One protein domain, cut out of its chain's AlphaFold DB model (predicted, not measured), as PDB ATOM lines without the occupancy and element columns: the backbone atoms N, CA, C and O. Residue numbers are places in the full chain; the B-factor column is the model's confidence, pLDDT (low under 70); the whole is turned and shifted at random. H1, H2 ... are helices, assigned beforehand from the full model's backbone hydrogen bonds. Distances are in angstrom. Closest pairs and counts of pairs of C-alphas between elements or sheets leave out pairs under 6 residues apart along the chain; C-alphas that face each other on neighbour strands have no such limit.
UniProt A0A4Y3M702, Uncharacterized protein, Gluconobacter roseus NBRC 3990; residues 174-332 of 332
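Overview. This is residues 174 to 332 of the 332 residues of an uncharacterized protein of Gluconobacter roseus NBRC 3990 (UniProt A0A4Y3M702). A long helix, H3, runs through the middle, with H2 and H7 beside it and the hairpin of H5 and H6 packed on it. H1, with short H9 packed on it, meets H2 at one end, and H4 turns off beyond the end of H3. The 159 printed residues include nine named helices, H1 to H9 in chain order, and no named strand: all helix. The whole is compact, radius of gyration of the C-alphas 16.2 A, spanning 49 by 43 by 31 A.

Arrangement. The hub is H3, residues 212 to 231. H2, residues 190 to 204, forms a hairpin with it at a shallow tilt of 22 degrees; the closest C-alphas, of Phe 199 and Ala 221, are 5.0 A apart. H7, residues 303 to 314, touches H3 at 5 degrees, the same way; closest C-alphas Ile 215 and Leu 306, 6.3 A. H5, residues 256 to 262, and H6, residues 269 to 284, touch H3 too. H8, residues 317 to 320, touches H3. H4, residues 234 to 244, touches H5, about perpendicular at 88 degrees. H1, residues 174 to 186, touches H2 and H9, residues 326 to 331. Every O i to N i+4 pair is within hydrogen-bond range in H1, H3, H4, H6, H7 and H9, against 10 of 11 in H2 and 2 of 3 in H5; H8 is too short for one.

Along the chain. H3 is 28.5 A long, from C-alpha 212 at (30.246, 36.665, 29.469); H6 is 21.8 A and H2 20.9 A. H9 ends with C-alpha 331 at (48.760, 43.164, 61.550).

Size, cuts and confidence. The printed part has no cut. Links H4 to H5 and H6 to H7 are long. Residue 332 alone is under 70 in pLDDT.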
ATOM      1  N   MET A 174      43.353  38.711  55.117       89.62
ATOM      2  CA  MET A 174      44.299  39.632  54.479       89.62
ATOM      3  C   MET A 174      43.740  40.217  53.176       89.62
ATOM      4  O   MET A 174      43.824  41.422  52.956       89.62
ATOM      5  N   PHE A 175      43.115  39.393  52.326       90.00
ATOM      6  CA  PHE A 175      42.464  39.879  51.100       90.00
ATOM      7  C   PHE A 175      41.296  40.824  51.399       90.00
ATOM      8  O   PHE A 175      41.128  41.835  50.717       90.00
ATOM      9  N   THR A 176      40.509  40.525  52.433       89.12
ATOM     10  CA  THR A 176      39.395  41.381  52.860       89.12
ATOM     11  C   THR A 176      39.901  42.739  53.338       89.12
ATOM     12  O   THR A 176      39.349  43.763  52.937       89.12
ATOM     13  N   LYS A 177      40.969  42.769  54.145       88.75
ATOM     14  CA  LYS A 177      41.620  44.014  54.573       88.75
ATOM     15  C   LYS A 177      42.177  44.789  53.384       88.75
ATOM     16  O   LYS A 177      41.889  45.969  53.253       88.75
ATOM     17  N   MET A 178      42.889  44.125  52.477       90.81
ATOM     18  CA  MET A 178      43.447  44.762  51.283       90.81
ATOM     19  C   MET A 178      42.370  45.439  50.418       90.81
ATOM     20  O   MET A 178      42.571  46.557  49.961       90.81
ATOM     21  N   LEU A 179      41.203  44.810  50.233       91.62
ATOM     22  CA  LEU A 179      40.076  45.428  49.519       91.62
ATOM     23  C   LEU A 179      39.497  46.644  50.257       91.62
ATOM     24  O   LEU A 179      39.096  47.609  49.609       91.62
ATOM     25  N   ARG A 180      39.458  46.620  51.597       89.88
ATOM     26  CA  ARG A 180      39.037  47.779  52.402       89.88
ATOM     27  C   ARG A 180      40.024  48.928  52.302       89.88
ATOM     28  O   ARG A 180      39.586  50.052  52.119       89.88
ATOM     29  N   GLU A 181      41.320  48.647  52.392       90.12
ATOM     30  CA  GLU A 181      42.366  49.660  52.228       90.12
ATOM     31  C   GLU A 181      42.336  50.252  50.818       90.12
ATOM     32  O   GLU A 181      42.433  51.462  50.660       90.12
ATOM     33  N   MET A 182      42.100  49.429  49.790       92.62
ATOM     34  CA  MET A 182      41.883  49.913  48.424       92.62
ATOM     35  C   MET A 182      40.689  50.865  48.344       92.62
ATOM     36  O   MET A 182      40.823  51.936  47.763       92.62
ATOM     37  N   LYS A 183      39.562  50.522  48.978       93.38
ATOM     38  CA  LYS A 183      38.393  51.407  49.059       93.38
ATOM     39  C   LYS A 183      38.699  52.707  49.806       93.38
ATOM     40  O   LYS A 183      38.409  53.788  49.312       93.38
ATOM     41  N   ALA A 184      39.325  52.607  50.975       91.00
ATOM     42  CA  ALA A 184      39.674  53.757  51.799       91.00
ATOM     43  C   ALA A 184      40.665  54.693  51.090       91.00
ATOM     44  O   ALA A 184      40.557  55.908  51.228       91.00
ATOM     45  N   ALA A 185      41.606  54.143  50.318       90.38
ATOM     46  CA  ALA A 185      42.531  54.917  49.501       90.38
ATOM     47  C   ALA A 185      41.809  55.633  48.350       90.38
ATOM     48  O   ALA A 185      42.096  56.794  48.082       90.38
ATOM     49  N   THR A 186      40.851  54.973  47.691       93.88
ATOM     50  CA  THR A 186      40.087  55.588  46.595       93.88
ATOM     51  C   THR A 186      39.080  56.623  47.088       93.88
ATOM     52  O   THR A 186      38.866  57.613  46.405       93.88
ATOM     53  N   ASP A 187      38.499  56.442  48.276       93.06
ATOM     54  CA  ASP A 187      37.505  57.363  48.852       93.06
ATOM     55  C   ASP A 187      38.105  58.737  49.219       93.06
ATOM     56  O   ASP A 187      37.371  59.708  49.405       93.06
ATOM     57  N   GLN A 188      39.437  58.839  49.311       89.88
ATOM     58  CA  GLN A 188      40.147  60.100  49.559       89.88
ATOM     59  C   GLN A 188      40.218  61.009  48.321       89.88
ATOM     60  O   GLN A 188      40.474  62.204  48.467       89.88
ATOM     61  N   ASP A 189      39.982  60.468  47.122       91.38
ATOM     62  CA  ASP A 189      40.013  61.205  45.859       91.38
ATOM     63  C   ASP A 189      38.699  60.976  45.086       91.38
ATOM     64  O   ASP A 189      38.448  59.856  44.633       91.38
ATOM     65  N   PRO A 190      37.868  62.018  44.864       92.50
ATOM     66  CA  PRO A 190      36.622  61.893  44.108       92.50
ATOM     67  C   PRO A 190      36.792  61.230  42.733       92.50
ATOM     68  O   PRO A 190      35.915  60.487  42.302       92.50
ATOM     69  N   TYR A 191      37.925  61.456  42.057       91.69
ATOM     70  CA  TYR A 191      38.210  60.838  40.764       91.69
ATOM     71  C   TYR A 191      38.424  59.323  40.884       91.69
ATOM     72  O   TYR A 191      37.934  58.565  40.048       91.69
ATOM     73  N   LEU A 192      39.124  58.856  41.922       94.62
ATOM     74  CA  LEU A 192      39.355  57.426  42.158       94.62
ATOM     75  C   LEU A 192      38.108  56.717  42.707       94.62
ATOM     76  O   LEU A 192      37.860  55.559  42.357       94.62
ATOM     77  N   ALA A 193      37.313  57.412  43.523       95.88
ATOM     78  CA  ALA A 193      36.065  56.903  44.086       95.88
ATOM     79  C   ALA A 193      35.060  56.477  42.997       95.88
ATOM     80  O   ALA A 193      34.391  55.448  43.146       95.88
ATOM     81  N   ASP A 194      35.007  57.197  41.872       96.69
ATOM     82  CA  ASP A 194      34.168  56.843  40.719       96.69
ATOM     83  C   ASP A 194      34.571  55.486  40.111       96.69
ATOM     84  O   ASP A 194      33.713  54.647  39.821       96.69
ATOM     85  N   PHE A 195      35.875  55.215  39.958       96.69
ATOM     86  CA  PHE A 195      36.351  53.923  39.443       96.69
ATOM     87  C   PHE A 195      36.102  52.778  40.422       96.69
ATOM     88  O   PHE A 195      35.762  51.672  39.991       96.69
ATOM     89  N   MET A 196      36.263  53.028  41.724       96.69
ATOM     90  CA  MET A 196      35.986  52.026  42.750       96.69
ATOM     91  C   MET A 196      34.496  51.674  42.784       96.69
ATOM     92  O   MET A 196      34.143  50.495  42.754       96.69
ATOM     93  N   SER A 197      33.624  52.683  42.743       96.94
ATOM     94  CA  SER A 197      32.169  52.501  42.694       96.94
ATOM     95  C   SER A 197      31.745  51.748  41.433       96.94
ATOM     96  O   SER A 197      31.023  50.757  41.524       96.94
ATOM     97  N   ALA A 198      32.273  52.125  40.264       96.69
ATOM     98  CA  ALA A 198      32.006  51.419  39.013       96.69
ATOM     99  C   ALA A 198      32.452  49.946  39.066       96.69
ATOM    100  O   ALA A 198      31.764  49.062  38.549       96.69
ATOM    101  N   PHE A 199      33.590  49.646  39.700       97.06
ATOM    102  CA  PHE A 199      34.020  48.265  39.909       97.06
ATOM    103  C   PHE A 199      33.054  47.499  40.827       97.06
ATOM    104  O   PHE A 199      32.596  46.417  40.449       97.06
ATOM    105  N   GLU A 200      32.684  48.057  41.984       96.31
ATOM    106  CA  GLU A 200      31.738  47.426  42.917       96.31
ATOM    107  C   GLU A 200      30.358  47.188  42.277       96.31
ATOM    108  O   GLU A 200      29.799  46.095  42.411       96.31
ATOM    109  N   GLU A 201      29.838  48.147  41.509       96.69
ATOM    110  CA  GLU A 201      28.578  48.011  40.767       96.69
ATOM    111  C   GLU A 201      28.621  46.838  39.782       96.69
ATOM    112  O   GLU A 201      27.710  46.008  39.760       96.69
ATOM    113  N   THR A 202      29.714  46.687  39.022       96.31
ATOM    114  CA  THR A 202      29.842  45.554  38.090       96.31
ATOM    115  C   THR A 202      29.894  44.196  38.791       96.31
ATOM    116  O   THR A 202      29.482  43.199  38.197       96.31
ATOM    117  N   ILE A 203      30.375  44.132  40.038       95.19
ATOM    118  CA  ILE A 203      30.330  42.914  40.858       95.19
ATOM    119  C   ILE A 203      28.894  42.631  41.311       95.19
ATOM    120  O   ILE A 203      28.441  41.486  41.233       95.19
ATOM    121  N   ILE A 204      28.163  43.659  41.753       94.44
ATOM    122  CA  ILE A 204      26.762  43.541  42.184       94.44
ATOM    123  C   ILE A 204      25.885  43.042  41.030       94.44
ATOM    124  O   ILE A 204      25.106  42.103  41.211       94.44
ATOM    125  N   ASP A 205      26.085  43.581  39.828       93.38
ATOM    126  CA  ASP A 205      25.378  43.203  38.600       93.38
ATOM    127  C   ASP A 205      25.478  41.708  38.254       93.38
ATOM    128  O   ASP A 205      24.621  41.169  37.546       93.38
ATOM    129  N   LEU A 206      26.516  41.013  38.729       94.38
ATOM    130  CA  LEU A 206      26.698  39.576  38.497       94.38
ATOM    131  C   LEU A 206      25.795  38.704  39.372       94.38
ATOM    132  O   LEU A 206      25.693  37.495  39.141       94.38
ATOM    133  N   ARG A 207      25.141  39.279  40.388       93.81
ATOM    134  CA  ARG A 207      24.150  38.565  41.195       93.81
ATOM    135  C   ARG A 207      22.980  38.100  40.333       93.81
ATOM    136  O   ARG A 207      22.591  36.934  40.441       93.81
ATOM    137  N   ASP A 208      22.471  38.998  39.495       90.81
ATOM    138  CA  ASP A 208      21.275  38.777  38.683       90.81
ATOM    139  C   ASP A 208      21.595  37.981  37.415       90.81
ATOM    140  O   ASP A 208      20.862  37.064  37.046       90.81
ATOM    141  N   GLU A 209      22.720  38.282  36.761       91.19
ATOM    142  CA  GLU A 209      23.103  37.638  35.507       91.19
ATOM    143  C   GLU A 209      24.626  37.487  35.400       91.19
ATOM    144  O   GLU A 209      25.383  38.448  35.481       91.19
ATOM    145  N   ARG A 210      25.095  36.262  35.139       94.19
ATOM    146  CA  ARG A 210      26.528  35.927  35.029       94.19
ATOM    147  C   ARG A 210      26.943  35.702  33.577       94.19
ATOM    148  O   ARG A 210      27.574  34.699  33.252       94.19
ATOM    149  N   SER A 211      26.524  36.597  32.683       95.44
ATOM    150  CA  SER A 211      26.833  36.467  31.260       95.44
ATOM    151  C   SER A 211      28.278  36.875  30.949       95.44
ATOM    152  O   SER A 211      28.848  37.733  31.633       95.44
ATOM    153  N   PRO A 212      28.884  36.323  29.882       94.94
ATOM    154  CA  PRO A 212      30.246  36.665  29.469       94.94
ATOM    155  C   PRO A 212      30.461  38.169  29.280       94.94
ATOM    156  O   PRO A 212      31.535  38.685  29.571       94.94
ATOM    157  N   THR A 213      29.444  38.900  28.821       94.75
ATOM    158  CA  THR A 213      29.499  40.359  28.670       94.75
ATOM    159  C   THR A 213      29.649  41.071  30.014       94.75
ATOM    160  O   THR A 213      30.501  41.949  30.133       94.75
ATOM    161  N   ARG A 214      28.872  40.688  31.035       95.50
ATOM    162  CA  ARG A 214      28.972  41.281  32.379       95.50
ATOM    163  C   ARG A 214      30.301  40.939  33.048       95.50
ATOM    164  O   ARG A 214      30.938  41.817  33.618       95.50
ATOM    165  N   ILE A 215      30.780  39.707  32.874       96.44
ATOM    166  CA  ILE A 215      32.091  39.301  33.394       96.44
ATOM    167  C   ILE A 215      33.213  40.149  32.779       96.44
ATOM    168  O   ILE A 215      34.066  40.663  33.499       96.44
ATOM    169  N   LYS A 216      33.200  40.351  31.454       95.94
ATOM    170  CA  LYS A 216      34.184  41.213  30.778       95.94
ATOM    171  C   LYS A 216      34.147  42.650  31.290       95.94
ATOM    172  O   LYS A 216      35.209  43.234  31.475       95.94
ATOM    173  N   ARG A 217      32.949  43.206  31.524       95.94
ATOM    174  CA  ARG A 217      32.784  44.553  32.095       95.94
ATOM    175  C   ARG A 217      33.415  44.659  33.476       95.94
ATOM    176  O   ARG A 217      34.117  45.627  33.724       95.94
ATOM    177  N   CYS A 218      33.232  43.650  34.324       96.38
ATOM    178  CA  CYS A 218      33.834  43.636  35.651       96.38
ATOM    179  C   CYS A 218      35.370  43.615  35.596       96.38
ATOM    180  O   CYS A 218      36.028  44.452  36.212       96.38
ATOM    181  N   VAL A 219      35.952  42.741  34.764       96.25
ATOM    182  CA  VAL A 219      37.409  42.715  34.540       96.25
ATOM    183  C   VAL A 219      37.907  44.058  33.989       96.25
ATOM    184  O   VAL A 219      38.938  44.562  34.427       96.25
ATOM    185  N   ALA A 220      37.177  44.664  33.049       96.12
ATOM    186  CA  ALA A 220      37.530  45.966  32.490       96.12
ATOM    187  C   ALA A 220      37.502  47.081  33.546       96.12
ATOM    188  O   ALA A 220      38.448  47.864  33.612       96.12
ATOM    189  N   ALA A 221      36.466  47.122  34.390       97.00
ATOM    190  CA  ALA A 221      36.337  48.088  35.476       97.00
ATOM    191  C   ALA A 221      37.494  47.970  36.478       97.00
ATOM    192  O   ALA A 221      38.094  48.979  36.837       97.00
ATOM    193  N   GLN A 222      37.895  46.748  36.837       96.06
ATOM    194  CA  GLN A 222      39.036  46.536  37.728       96.06
ATOM    195  C   GLN A 222      40.363  47.024  37.123       96.06
ATOM    196  O   GLN A 222      41.167  47.641  37.816       96.06
ATOM    197  N   PHE A 223      40.600  46.801  35.824       95.62
ATOM    198  CA  PHE A 223      41.777  47.373  35.157       95.62
ATOM    199  C   PHE A 223      41.731  48.897  35.088       95.62
ATOM    200  O   PHE A 223      42.775  49.527  35.207       95.62
ATOM    201  N   ASN A 224      40.554  49.491  34.874       95.50
ATOM    202  CA  ASN A 224      40.408  50.946  34.886       95.50
ATOM    203  C   ASN A 224      40.756  51.514  36.267       95.50
ATOM    204  O   ASN A 224      41.502  52.481  36.342       95.50
ATOM    205  N   LEU A 225      40.297  50.866  37.342       96.12
ATOM    206  CA  LEU A 225      40.654  51.230  38.711       96.12
ATOM    207  C   LEU A 225      42.170  51.142  38.954       96.12
ATOM    208  O   LEU A 225      42.764  52.094  39.449       96.12
ATOM    209  N   LEU A 226      42.817  50.036  38.570       95.19
ATOM    210  CA  LEU A 226      44.269  49.887  38.731       95.19
ATOM    211  C   LEU A 226      45.072  50.892  37.892       95.19
ATOM    212  O   LEU A 226      46.113  51.367  38.336       95.19
ATOM    213  N   GLU A 227      44.606  51.213  36.685       95.12
ATOM    214  CA  GLU A 227      45.203  52.238  35.822       95.12
ATOM    215  C   GLU A 227      45.069  53.630  36.438       95.12
ATOM    216  O   GLU A 227      46.053  54.366  36.480       95.12
ATOM    217  N   ALA A 228      43.902  53.958  36.993       95.00
ATOM    218  CA  ALA A 228      43.678  55.211  37.700       95.00
ATOM    219  C   ALA A 228      44.567  55.325  38.950       95.00
ATOM    220  O   ALA A 228      45.244  56.337  39.118       95.00
ATOM    221  N   LEU A 229      44.649  54.271  39.771       94.88
ATOM    222  CA  LEU A 229      45.533  54.223  40.943       94.88
ATOM    223  C   LEU A 229      47.002  54.427  40.553       94.88
ATOM    224  O   LEU A 229      47.673  55.302  41.093       94.88
ATOM    225  N   LEU A 230      47.491  53.672  39.566       94.62
ATOM    226  CA  LEU A 230      48.883  53.765  39.128       94.62
ATOM    227  C   LEU A 230      49.212  55.128  38.489       94.62
ATOM    228  O   LEU A 230      50.350  55.581  38.580       94.62
ATOM    229  N   SER A 231      48.232  55.805  37.880       94.19
ATOM    230  CA  SER A 231      48.414  57.158  37.329       94.19
ATOM    231  C   SER A 231      48.728  58.214  38.391       94.19
ATOM    232  O   SER A 231      49.389  59.203  38.082       94.19
ATOM    233  N   GLN A 232      48.322  57.967  39.640       93.19
ATOM    234  CA  GLN A 232      48.608  58.825  40.791       93.19
ATOM    235  C   GLN A 232      49.937  58.471  41.475       93.19
ATOM    236  O   GLN A 232      50.328  59.111  42.449       93.19
ATOM    237  N   HIS A 233      50.657  57.459  40.983       93.88
ATOM    238  CA  HIS A 233      51.921  57.055  41.581       93.88
ATOM    239  C   HIS A 233      52.985  58.161  41.421       93.88
ATOM    240  O   HIS A 233      53.150  58.680  40.310       93.88
ATOM    241  N   PRO A 234      53.774  58.489  42.469       93.75
ATOM    242  CA  PRO A 234      54.753  59.580  42.433       93.75
ATOM    243  C   PRO A 234      55.718  59.525  41.243       93.75
ATOM    244  O   PRO A 234      55.937  60.539  40.583       93.75
ATOM    245  N   ASP A 235      56.239  58.341  40.911       94.38
ATOM    246  CA  ASP A 235      57.146  58.158  39.764       94.38
ATOM    247  C   ASP A 235      56.490  58.499  38.418       94.38
ATOM    248  O   ASP A 235      57.140  59.035  37.518       94.38
ATOM    249  N   VAL A 236      55.200  58.181  38.268       95.31
ATOM    250  CA  VAL A 236      54.433  58.438  37.042       95.31
ATOM    251  C   VAL A 236      54.127  59.928  36.923       95.31
ATOM    252  O   VAL A 236      54.348  60.519  35.865       95.31
ATOM    253  N   LEU A 237      53.697  60.551  38.021       94.62
ATOM    254  CA  LEU A 237      53.458  61.992  38.090       94.62
ATOM    255  C   LEU A 237      54.736  62.787  37.794       94.62
ATOM    256  O   LEU A 237      54.715  63.699  36.967       94.62
ATOM    257  N   ALA A 238      55.862  62.403  38.403       94.50
ATOM    258  CA  ALA A 238      57.159  63.027  38.161       94.50
ATOM    259  C   ALA A 238      57.600  62.876  36.696       94.50
ATOM    260  O   ALA A 238      58.029  63.847  36.072       94.50
ATOM    261  N   PHE A 239      57.436  61.683  36.112       95.25
ATOM    262  CA  PHE A 239      57.737  61.453  34.699       95.25
ATOM    263  C   PHE A 239      56.910  62.359  33.780       95.25
ATOM    264  O   PHE A 239      57.459  62.981  32.869       95.25
ATOM    265  N   ASN A 240      55.596  62.439  34.002       95.88
ATOM    266  CA  ASN A 240      54.710  63.241  33.163       95.88
ATOM    267  C   ASN A 240      54.974  64.747  33.340       95.88
ATOM    268  O   ASN A 240      54.970  65.478  32.351       95.88
ATOM    269  N   ALA A 241      55.317  65.207  34.548       95.56
ATOM    270  CA  ALA A 241      55.725  66.592  34.797       95.56
ATOM    271  C   ALA A 241      57.028  66.974  34.061       95.56
ATOM    272  O   ALA A 241      57.126  68.060  33.478       95.56
ATOM    273  N   ASP A 242      58.015  66.073  34.019       95.81
ATOM    274  CA  ASP A 242      59.252  66.259  33.246       95.81
ATOM    275  C   ASP A 242      58.977  66.378  31.738       95.81
ATOM    276  O   ASP A 242      59.622  67.163  31.036       95.81
ATOM    277  N   VAL A 243      58.033  65.589  31.218       94.31
ATOM    278  CA  VAL A 243      57.632  65.654  29.806       94.31
ATOM    279  C   VAL A 243      56.898  66.962  29.514       94.31
ATOM    280  O   VAL A 243      57.254  67.658  28.563       94.31
ATOM    281  N   ALA A 244      55.933  67.344  30.355       93.12
ATOM    282  CA  ALA A 244      55.149  68.568  30.190       93.12
ATOM    283  C   ALA A 244      56.010  69.843  30.268       93.12
ATOM    284  O   ALA A 244      55.784  70.797  29.524       93.12
ATOM    285  N   SER A 245      57.032  69.854  31.126       93.62
ATOM    286  CA  SER A 245      57.990  70.964  31.246       93.62
ATOM    287  C   SER A 245      59.039  71.008  30.126       93.62
ATOM    288  O   SER A 245      59.799  71.973  30.024       93.62
ATOM    289  N   GLY A 246      59.109  69.976  29.278       91.94
ATOM    290  CA  GLY A 246      60.124  69.837  28.234       91.94
ATOM    291  C   GLY A 246      61.507  69.423  28.749       91.94
ATOM    292  O   GLY A 246      62.445  69.334  27.952       91.94
ATOM    293  N   ALA A 247      61.646  69.134  30.050       91.62
ATOM    294  CA  ALA A 247      62.869  68.588  30.638       91.62
ATOM    295  C   ALA A 247      63.191  67.185  30.090       91.62
ATOM    296  O   ALA A 247      64.359  66.808  29.964       91.62
ATOM    297  N   ARG A 248      62.159  66.429  29.696       91.56
ATOM    298  CA  ARG A 248      62.269  65.108  29.073       91.56
ATOM    299  C   ARG A 248      61.587  65.094  27.708       91.56
ATOM    300  O   ARG A 248      60.443  65.503  27.562       91.56
ATOM    301  N   ARG A 249      62.277  64.573  26.689       87.75
ATOM    302  CA  ARG A 249      61.671  64.324  25.369       87.75
ATOM    303  C   ARG A 249      60.834  63.048  25.414       87.75
ATOM    304  O   ARG A 249      61.347  62.005  25.810       87.75
ATOM    305  N   GLY A 250      59.594  63.114  24.944       87.31
ATOM    306  CA  GLY A 250      58.697  61.963  24.872       87.31
ATOM    307  C   GLY A 250      57.232  62.382  24.898       87.31
ATOM    308  O   GLY A 250      56.929  63.567  24.795       87.31
ATOM    309  N   ASN A 251      56.351  61.394  25.038       91.00
ATOM    310  CA  ASN A 251      54.933  61.603  25.323       91.00
ATOM    311  C   ASN A 251      54.662  61.230  26.782       91.00
ATOM    312  O   ASN A 251      55.368  60.387  27.340       91.00
ATOM    313  N   GLU A 252      53.624  61.824  27.361       91.75
ATOM    314  CA  GLU A 252      53.097  61.396  28.656       91.75
ATOM    315  C   GLU A 252      52.699  59.916  28.612       91.75
ATOM    316  O   GLU A 252      52.214  59.404  27.593       91.75
ATOM    317  N   VAL A 253      52.910  59.222  29.727       93.25
ATOM    318  CA  VAL A 253      52.472  57.839  29.901       93.25
ATOM    319  C   VAL A 253      51.075  57.832  30.513       93.25
ATOM    320  O   VAL A 253      50.847  58.367  31.593       93.25
ATOM    321  N   ASN A 254      50.124  57.231  29.796       90.25
ATOM    322  CA  ASN A 254      48.703  57.212  30.163       90.25
ATOM    323  C   ASN A 254      48.051  55.826  30.031       90.25
ATOM    324  O   ASN A 254      46.841  55.688  30.178       90.25
ATOM    325  N   THR A 255      48.840  54.793  29.729       91.75
ATOM    326  CA  THR A 255      48.370  53.402  29.688       91.75
ATOM    327  C   THR A 255      49.006  52.635  30.831       91.75
ATOM    328  O   THR A 255      50.185  52.846  31.122       91.75
ATOM    329  N   PHE A 256      48.263  51.713  31.445       93.50
ATOM    330  CA  PHE A 256      48.761  50.908  32.563       93.50
ATOM    331  C   PHE A 256      50.112  50.267  32.241       93.50
ATOM    332  O   PHE A 256      51.062  50.419  32.997       93.50
ATOM    333  N   GLY A 257      50.240  49.632  31.070       93.31
ATOM    334  CA  GLY A 257      51.482  48.977  30.661       93.31
ATOM    335  C   GLY A 257      52.694  49.915  30.569       93.31
ATOM    336  O   GLY A 257      53.786  49.500  30.948       93.31
ATOM    337  N   ALA A 258      52.510  51.155  30.098       94.12
ATOM    338  CA  ALA A 258      53.584  52.150  30.046       94.12
ATOM    339  C   ALA A 258      53.904  52.710  31.439       94.12
ATOM    340  O   ALA A 258      55.071  52.865  31.781       94.12
ATOM    341  N   MET A 259      52.881  52.940  32.267       96.12
ATOM    342  CA  MET A 259      53.068  53.376  33.652       96.12
ATOM    343  C   MET A 259      53.792  52.318  34.490       96.12
ATOM    344  O   MET A 259      54.623  52.670  35.322       96.12
ATOM    345  N   CYS A 260      53.560  51.026  34.234       95.19
ATOM    346  CA  CYS A 260      54.314  49.953  34.880       95.19
ATOM    347  C   CYS A 260      55.818  50.024  34.580       95.19
ATOM    348  O   CYS A 260      56.609  49.716  35.463       95.19
ATOM    349  N   ASP A 261      56.218  50.424  33.367       94.25
ATOM    350  CA  ASP A 261      57.638  50.591  33.013       94.25
ATOM    351  C   ASP A 261      58.269  51.810  33.704       94.25
ATOM    352  O   ASP A 261      59.482  51.848  33.919       94.25
ATOM    353  N   THR A 262      57.452  52.803  34.061       93.44
ATOM    354  CA  THR A 262      57.883  54.013  34.766       93.44
ATOM    355  C   THR A 262      57.995  53.789  36.274       93.44
ATOM    356  O   THR A 262      59.014  54.156  36.860       93.44
ATOM    357  N   ALA A 263      56.987  53.172  36.895       91.88
ATOM    358  CA  ALA A 263      56.922  52.965  38.338       91.88
ATOM    359  C   ALA A 263      58.011  51.990  38.821       91.88
ATOM    360  O   ALA A 263      58.033  50.821  38.432       91.88
ATOM    361  N   GLN A 264      58.898  52.444  39.708       90.12
ATOM    362  CA  GLN A 264      60.010  51.652  40.249       90.12
ATOM    363  C   GLN A 264      59.597  50.850  41.497       90.12
ATOM    364  O   GLN A 264      60.314  50.794  42.491       90.12
ATOM    365  N   VAL A 265      58.425  50.213  41.440       90.38
ATOM    366  CA  VAL A 265      57.768  49.536  42.580       90.38
ATOM    367  C   VAL A 265      57.899  48.014  42.559       90.38
ATOM    368  O   VAL A 265      57.539  47.322  43.510       90.38
ATOM    369  N   TRP A 266      58.370  47.459  41.443       94.19
ATOM    370  CA  TRP A 266      58.306  46.025  41.193       94.19
ATOM    371  C   TRP A 266      59.497  45.296  41.820       94.19
ATOM    372  O   TRP A 266      60.642  45.626  41.515       94.19
ATOM    373  N   PRO A 267      59.272  44.225  42.601       94.25
ATOM    374  CA  PRO A 267      60.359  43.500  43.262       94.25
ATOM    375  C   PRO A 267      61.206  42.667  42.287       94.25
ATOM    376  O   PRO A 267      62.307  42.236  42.619       94.25
ATOM    377  N   HIS A 268      60.686  42.386  41.087       96.81
ATOM    378  CA  HIS A 268      61.378  41.611  40.063       96.81
ATOM    379  C   HIS A 268      60.774  41.867  38.674       96.81
ATOM    380  O   HIS A 268      59.558  42.028  38.535       96.81
ATOM    381  N   ALA A 269      61.595  41.795  37.622       95.94
ATOM    382  CA  ALA A 269      61.157  42.011  36.238       95.94
ATOM    383  C   ALA A 269      60.044  41.041  35.793       95.94
ATOM    384  O   ALA A 269      59.174  41.404  35.009       95.94
ATOM    385  N   ALA A 270      60.034  39.806  36.305       96.75
ATOM    386  CA  ALA A 270      58.962  38.849  36.014       96.75
ATOM    387  C   ALA A 270      57.606  39.278  36.600       96.75
ATOM    388  O   ALA A 270      56.580  39.039  35.968       96.75
ATOM    389  N   VAL A 271      57.595  39.937  37.766       95.94
ATOM    390  CA  VAL A 271      56.363  40.454  38.384       95.94
ATOM    391  C   VAL A 271      55.826  41.621  37.553       95.94
ATOM    392  O   VAL A 271      54.669  41.580  37.139       95.94
ATOM    393  N   LEU A 272      56.690  42.571  37.183       96.06
ATOM    394  CA  LEU A 272      56.375  43.641  36.226       96.06
ATOM    395  C   LEU A 272      55.790  43.080  34.918       96.06
ATOM    396  O   LEU A 272      54.694  43.448  34.496       96.06
ATOM    397  N   ASN A 273      56.498  42.141  34.287       96.44
ATOM    398  CA  ASN A 273      56.061  41.550  33.025       96.44
ATOM    399  C   ASN A 273      54.729  40.804  33.170       96.44
ATOM    400  O   ASN A 273      53.917  40.842  32.251       96.44
ATOM    401  N   SER A 274      54.461  40.175  34.319       96.38
ATOM    402  CA  SER A 274      53.172  39.527  34.571       96.38
ATOM    403  C   SER A 274      52.014  40.532  34.599       96.38
ATOM    404  O   SER A 274      51.007  40.306  33.928       96.38
ATOM    405  N   ALA A 275      52.178  41.682  35.264       95.88
ATOM    406  CA  ALA A 275      51.176  42.746  35.284       95.88
ATOM    407  C   ALA A 275      50.906  43.286  33.868       95.88
ATOM    408  O   ALA A 275      49.753  43.447  33.457       95.88
ATOM    409  N   LYS A 276      51.968  43.474  33.076       95.81
ATOM    410  CA  LYS A 276      51.870  43.915  31.677       95.81
ATOM    411  C   LYS A 276      51.180  42.891  30.778       95.81
ATOM    412  O   LYS A 276      50.358  43.274  29.949       95.81
ATOM    413  N   GLU A 277      51.469  41.602  30.932       96.38
ATOM    414  CA  GLU A 277      50.813  40.545  30.151       96.38
ATOM    415  C   GLU A 277      49.328  40.387  30.525       96.38
ATOM    416  O   GLU A 277      48.494  40.154  29.646       96.38
ATOM    417  N   LEU A 278      48.956  40.609  31.790       95.56
ATOM    418  CA  LEU A 278      47.547  40.664  32.204       95.56
ATOM    419  C   LEU A 278      46.822  41.862  31.578       95.56
ATOM    420  O   LEU A 278      45.718  41.713  31.050       95.56
ATOM    421  N   TYR A 279      47.454  43.036  31.556       94.38
ATOM    422  CA  TYR A 279      46.904  44.208  30.871       94.38
ATOM    423  C   TYR A 279      46.781  43.994  29.356       94.38
ATOM    424  O   TYR A 279      45.770  44.341  28.731       94.38
ATOM    425  N   ARG A 280      47.785  43.352  28.748       93.81
ATOM    426  CA  ARG A 280      47.752  42.954  27.341       93.81
ATOM    427  C   ARG A 280      46.590  42.012  27.061       93.81
ATOM    428  O   ARG A 280      45.902  42.211  26.065       93.81
ATOM    429  N   PHE A 281      46.321  41.043  27.936       94.00
ATOM    430  CA  PHE A 281      45.139  40.189  27.826       94.00
ATOM    431  C   PHE A 281      43.842  41.011  27.790       94.00
ATOM    432  O   PHE A 281      43.032  40.802  26.889       94.00
ATOM    433  N   ALA A 282      43.665  41.986  28.687       92.75
ATOM    434  CA  ALA A 282      42.476  42.848  28.697       92.75
ATOM    435  C   ALA A 282      42.326  43.711  27.432       92.75
ATOM    436  O   ALA A 282      41.210  44.038  27.018       92.75
ATOM    437  N   SER A 283      43.450  44.058  26.808       91.50
ATOM    438  CA  SER A 283      43.507  44.859  25.583       91.50
ATOM    439  C   SER A 283      43.263  44.021  24.321       91.50
ATOM    440  O   SER A 283      42.564  44.449  23.402       91.50
ATOM    441  N   ASP A 284      43.824  42.811  24.275       93.25
ATOM    442  CA  ASP A 284      43.778  41.910  23.124       93.25
ATOM    443  C   ASP A 284      42.523  41.018  23.107       93.25
ATOM    444  O   ASP A 284      42.090  40.599  22.028       93.25
ATOM    445  N   TYR A 285      41.928  40.698  24.261       94.44
ATOM    446  CA  TYR A 285      40.735  39.859  24.325       94.44
ATOM    447  C   TYR A 285      39.477  40.648  23.894       94.44
ATOM    448  O   TYR A 285      39.209  41.728  24.425       94.44
ATOM    449  N   PRO A 286      38.645  40.117  22.974       92.38
ATOM    450  CA  PRO A 286      37.503  40.852  22.429       92.38
ATOM    451  C   PRO A 286      36.444  41.260  23.461       92.38
ATOM    452  O   PRO A 286      35.771  40.410  24.068       92.38
ATOM    453  N   GLY A 287      36.228  42.573  23.566       89.56
ATOM    454  CA  GLY A 287      35.138  43.168  24.336       89.56
ATOM    455  C   GLY A 287      35.382  43.251  25.842       89.56
ATOM    456  O   GLY A 287      34.400  43.312  26.574       89.56
ATOM    457  N   ILE A 288      36.642  43.204  26.303       92.38
ATOM    458  CA  ILE A 288      36.996  43.618  27.673       92.38
ATOM    459  C   ILE A 288      37.203  45.136  27.687       92.38
ATOM    460  O   ILE A 288      36.306  45.852  28.113       92.38
ATOM    461  N   ARG A 289      38.331  45.642  27.167       86.50
ATOM    462  CA  ARG A 289      38.594  47.096  27.099       86.50
ATOM    463  C   ARG A 289      38.377  47.699  25.713       86.50
ATOM    464  O   ARG A 289      37.874  48.809  25.580       86.50
ATOM    465  N   HIS A 290      38.739  46.959  24.672       85.38
ATOM    466  CA  HIS A 290      38.640  47.400  23.282       85.38
ATOM    467  C   HIS A 290      37.972  46.324  22.421       85.38
ATOM    468  O   HIS A 290      37.690  45.214  22.884       85.38
ATOM    469  N   ALA A 291      37.749  46.627  21.137       82.81
ATOM    470  CA  ALA A 291      37.268  45.640  20.163       82.81
ATOM    471  C   ALA A 291      38.129  44.355  20.164       82.81
ATOM    472  O   ALA A 291      37.617  43.261  19.915       82.81
ATOM    473  N   GLY A 292      39.413  44.484  20.525       84.62
ATOM    474  CA  GLY A 292      40.349  43.382  20.700       84.62
ATOM    475  C   GLY A 292      40.673  42.679  19.384       84.62
ATOM    476  O   GLY A 292      40.432  43.187  18.288       84.62
ATOM    477  N   ARG A 293      41.247  41.479  19.485       89.62
ATOM    478  CA  ARG A 293      41.627  40.643  18.342       89.62
ATOM    479  C   ARG A 293      40.849  39.331  18.416       89.62
ATOM    480  O   ARG A 293      41.218  38.472  19.212       89.62
ATOM    481  N   PRO A 294      39.816  39.112  17.575       85.62
ATOM    482  CA  PRO A 294      38.994  37.896  17.621       85.62
ATOM    483  C   PRO A 294      39.798  36.590  17.604       85.62
ATOM    484  O   PRO A 294      39.457  35.649  18.313       85.62
ATOM    485  N   ARG A 295      40.920  36.572  16.873       89.69
ATOM    486  CA  ARG A 295      41.862  35.441  16.797       89.69
ATOM    487  C   ARG A 295      42.544  35.076  18.125       89.69
ATOM    488  O   ARG A 295      43.014  33.955  18.267       89.69
ATOM    489  N   ASN A 296      42.620  36.006  19.078       86.56
ATOM    490  CA  ASN A 296      43.266  35.789  20.373       86.56
ATOM    491  C   ASN A 296      42.311  35.136  21.395       86.56
ATOM    492  O   ASN A 296      42.753  34.688  22.452       86.56
ATOM    493  N   ARG A 297      41.008  35.041  21.088       91.75
ATOM    494  CA  ARG A 297      40.020  34.366  21.937       91.75
ATOM    495  C   ARG A 297      40.125  32.850  21.767       91.75
ATOM    496  O   ARG A 297      39.656  32.306  20.773       91.75
ATOM    497  N   LYS A 298      40.681  32.163  22.770       93.38
ATOM    498  CA  LYS A 298      40.740  30.687  22.802       93.38
ATOM    499  C   LYS A 298      39.412  30.039  23.201       93.38
ATOM    500  O   LYS A 298      39.054  28.993  22.678       93.38
ATOM    501  N   ARG A 299      38.694  30.660  24.135       94.94
ATOM    502  CA  ARG A 299      37.356  30.276  24.601       94.94
ATOM    503  C   ARG A 299      36.642  31.503  25.149       94.94
ATOM    504  O   ARG A 299      37.268  32.551  25.291       94.94
ATOM    505  N   GLU A 300      35.360  31.364  25.449       94.81
ATOM    506  CA  GLU A 300      34.610  32.387  26.167       94.81
ATOM    507  C   GLU A 300      35.053  32.487  27.637       94.81
ATOM    508  O   GLU A 300      35.514  31.502  28.219       94.81
ATOM    509  N   ILE A 301      34.951  33.697  28.192       94.56
ATOM    510  CA  ILE A 301      35.261  34.000  29.590       94.56
ATOM    511  C   ILE A 301      34.066  33.607  30.451       94.56
ATOM    512  O   ILE A 301      32.924  33.906  30.098       94.56
ATOM    513  N   ASP A 302      34.348  32.971  31.580       94.81
ATOM    514  CA  ASP A 302      33.356  32.522  32.549       94.81
ATOM    515  C   ASP A 302      33.753  32.922  33.984       94.81
ATOM    516  O   ASP A 302      34.730  33.639  34.213       94.81
ATOM    517  N   MET A 303      32.962  32.496  34.973       94.94
ATOM    518  CA  MET A 303      33.152  32.887  36.374       94.94
ATOM    519  C   MET A 303      34.510  32.479  36.956       94.94
ATOM    520  O   MET A 303      34.993  33.149  37.868       94.94
ATOM    521  N   ARG A 304      35.151  31.416  36.445       96.38
ATOM    522  CA  ARG A 304      36.478  31.007  36.935       96.38
ATOM    523  C   ARG A 304      37.540  32.046  36.584       96.38
ATOM    524  O   ARG A 304      38.462  32.276  37.366       96.38
ATOM    525  N   ASP A 305      37.392  32.677  35.420       95.56
ATOM    526  CA  ASP A 305      38.307  33.710  34.946       95.56
ATOM    527  C   ASP A 305      38.114  34.980  35.748       95.56
ATOM    528  O   ASP A 305      39.099  35.581  36.153       95.56
ATOM    529  N   LEU A 306      36.859  35.347  36.030       95.25
ATOM    530  CA  LEU A 306      36.568  36.485  36.889       95.25
ATOM    531  C   LEU A 306      37.233  36.329  38.252       95.25
ATOM    532  O   LEU A 306      37.997  37.196  38.653       95.25
ATOM    533  N   LEU A 307      36.979  35.208  38.935       94.50
ATOM    534  CA  LEU A 307      37.528  34.960  40.264       94.50
ATOM    535  C   LEU A 307      39.062  35.017  40.251       94.50
ATOM    536  O   LEU A 307      39.661  35.689  41.086       94.50
ATOM    537  N   SER A 308      39.692  34.353  39.279       95.31
ATOM    538  CA  SER A 308      41.154  34.338  39.161       95.31
ATOM    539  C   SER A 308      41.713  35.731  38.875       95.31
ATOM    540  O   SER A 308      42.652  36.164  39.539       95.31
ATOM    541  N   MET A 309      41.128  36.444  37.908       95.44
ATOM    542  CA  MET A 309      41.566  37.787  37.538       95.44
ATOM    543  C   MET A 309      41.387  38.748  38.705       95.44
ATOM    544  O   MET A 309      42.318  39.478  39.008       95.44
ATOM    545  N   SER A 310      40.254  38.709  39.404       94.81
ATOM    546  CA  SER A 310      40.020  39.609  40.526       94.81
ATOM    547  C   SER A 310      41.005  39.400  41.660       94.81
ATOM    548  O   SER A 310      41.556  40.382  42.143       94.81
ATOM    549  N   VAL A 311      41.316  38.152  42.020       94.06
ATOM    550  CA  VAL A 311      42.336  37.857  43.038       94.06
ATOM    551  C   VAL A 311      43.716  38.357  42.608       94.06
ATOM    552  O   VAL A 311      44.390  39.035  43.382       94.06
ATOM    553  N   VAL A 312      44.136  38.056  41.376       95.12
ATOM    554  CA  VAL A 312      45.466  38.441  40.878       95.12
ATOM    555  C   VAL A 312      45.597  39.960  40.761       95.12
ATOM    556  O   VAL A 312      46.603  40.516  41.188       95.12
ATOM    557  N   LEU A 313      44.582  40.636  40.221       94.69
ATOM    558  CA  LEU A 313      44.577  42.085  40.030       94.69
ATOM    559  C   LEU A 313      44.509  42.836  41.359       94.69
ATOM    560  O   LEU A 313      45.263  43.785  41.547       94.69
ATOM    561  N   THR A 314      43.687  42.392  42.314       93.50
ATOM    562  CA  THR A 314      43.717  42.959  43.670       93.50
ATOM    563  C   THR A 314      45.077  42.716  44.328       93.50
ATOM    564  O   THR A 314      45.582  43.600  45.005       93.50
ATOM    565  N   GLY A 315      45.733  41.580  44.071       93.25
ATOM    566  CA  GLY A 315      47.100  41.323  44.538       93.25
ATOM    567  C   GLY A 315      48.163  42.288  43.991       93.25
ATOM    568  O   GLY A 315      49.246  42.367  44.564       93.25
ATOM    569  N   LEU A 316      47.873  43.043  42.922       93.69
ATOM    570  CA  LEU A 316      48.752  44.108  42.424       93.69
ATOM    571  C   LEU A 316      48.565  45.437  43.173       93.69
ATOM    572  O   LEU A 316      49.415  46.316  43.036       93.69
ATOM    573  N   PHE A 317      47.493  45.584  43.962       93.12
ATOM    574  CA  PHE A 317      47.169  46.812  44.694       93.12
ATOM    575  C   PHE A 317      48.344  47.373  45.518       93.12
ATOM    576  O   PHE A 317      48.649  48.556  45.351       93.12
ATOM    577  N   PRO A 318      49.078  46.561  46.315       92.12
ATOM    578  CA  PRO A 318      50.192  47.069  47.119       92.12
ATOM    579  C   PRO A 318      51.341  47.667  46.296       92.12
ATOM    580  O   PRO A 318      52.112  48.454  46.828       92.12
ATOM    581  N   TYR A 319      51.471  47.300  45.017       91.62
ATOM    582  CA  TYR A 319      52.481  47.877  44.127       91.62
ATOM    583  C   TYR A 319      51.998  49.161  43.454       91.62
ATOM    584  O   TYR A 319      52.804  50.041  43.177       91.62
ATOM    585  N   VAL A 320      50.700  49.272  43.149       90.62
ATOM    586  CA  VAL A 320      50.175  50.425  42.398       90.62
ATOM    587  C   VAL A 320      49.827  51.613  43.288       90.62
ATOM    588  O   VAL A 320      49.879  52.742  42.811       90.62
ATOM    589  N   ASN A 321      49.492  51.381  44.561       88.50
ATOM    590  CA  ASN A 321      49.186  52.447  45.508       88.50
ATOM    591  C   ASN A 321      50.337  52.657  46.498       88.50
ATOM    592  O   ASN A 321      50.496  51.883  47.444       88.50
ATOM    593  N   SER A 322      51.088  53.747  46.318       82.38
ATOM    594  CA  SER A 322      52.273  54.086  47.120       82.38
ATOM    595  C   SER A 322      51.975  54.468  48.571       82.38
ATOM    596  O   SER A 322      52.899  54.566  49.372       82.38
ATOM    597  N   THR A 323      50.712  54.725  48.919       81.88
ATOM    598  CA  THR A 323      50.302  55.082  50.289       81.88
ATOM    599  C   THR A 323      49.935  53.868  51.139       81.88
ATOM    600  O   THR A 323      49.731  54.002  52.345       81.88
ATOM    601  N   THR A 324      49.847  52.681  50.529       82.50
ATOM    602  CA  THR A 324      49.488  51.451  51.240       82.50
ATOM    603  C   THR A 324      50.633  51.017  52.140       82.50
ATOM    604  O   THR A 324      51.754  50.838  51.672       82.50
ATOM    605  N   ASP A 325      50.329  50.759  53.407       84.44
ATOM    606  CA  ASP A 325      51.252  50.131  54.345       84.44
ATOM    607  C   ASP A 325      50.959  48.618  54.425       84.44
ATOM    608  O   ASP A 325      49.909  48.222  54.951       84.44
ATOM    609  N   PRO A 326      51.845  47.744  53.905       85.69
ATOM    610  CA  PRO A 326      51.643  46.299  53.960       85.69
ATOM    611  C   PRO A 326      51.560  45.748  55.388       85.69
ATOM    612  O   PRO A 326      50.889  44.734  55.605       85.69
ATOM    613  N   GLU A 327      52.197  46.401  56.367       86.50
ATOM    614  CA  GLU A 327      52.147  45.960  57.762       86.50
ATOM    615  C   GLU A 327      50.751  46.153  58.349       86.50
ATOM    616  O   GLU A 327      50.254  45.251  59.020       86.50
ATOM    617  N   LYS A 328      50.051  47.244  58.010       82.38
ATOM    618  CA  LYS A 328      48.644  47.445  58.410       82.38
ATOM    619  C   LYS A 328      47.719  46.389  57.817       82.38
ATOM    620  O   LYS A 328      46.779  45.934  58.468       82.38
ATOM    621  N   ILE A 329      47.995  45.936  56.593       85.44
ATOM    622  CA  ILE A 329      47.216  44.846  55.997       85.44
ATOM    623  C   ILE A 329      47.406  43.555  56.803       85.44
ATOM    624  O   ILE A 329      46.426  42.875  57.112       85.44
ATOM    625  N   TYR A 330      48.645  43.226  57.174       86.31
ATOM    626  CA  TYR A 330      48.966  41.985  57.878       86.31
ATOM    627  C   TYR A 330      48.581  42.003  59.368       86.31
ATOM    628  O   TYR A 330      47.937  41.067  59.845       86.31
ATOM    629  N   LEU A 331      48.927  43.066  60.096       79.50
ATOM    630  CA  LEU A 331      48.760  43.164  61.550       79.50
ATOM    631  C   LEU A 331      47.359  43.637  61.960       79.50
ATOM    632  O   LEU A 331      46.797  43.069  62.900       79.50
ATOM    633  N   GLY A 332      46.759  44.563  61.200       67.62
ATOM    634  CA  GLY A 332      45.436  45.135  61.490       67.62
ATOM    635  C   GLY A 332      45.475  46.637  61.656       67.62
ATOM    636  O   GLY A 332      46.193  47.079  62.582       67.62
TER     637      GLY A 332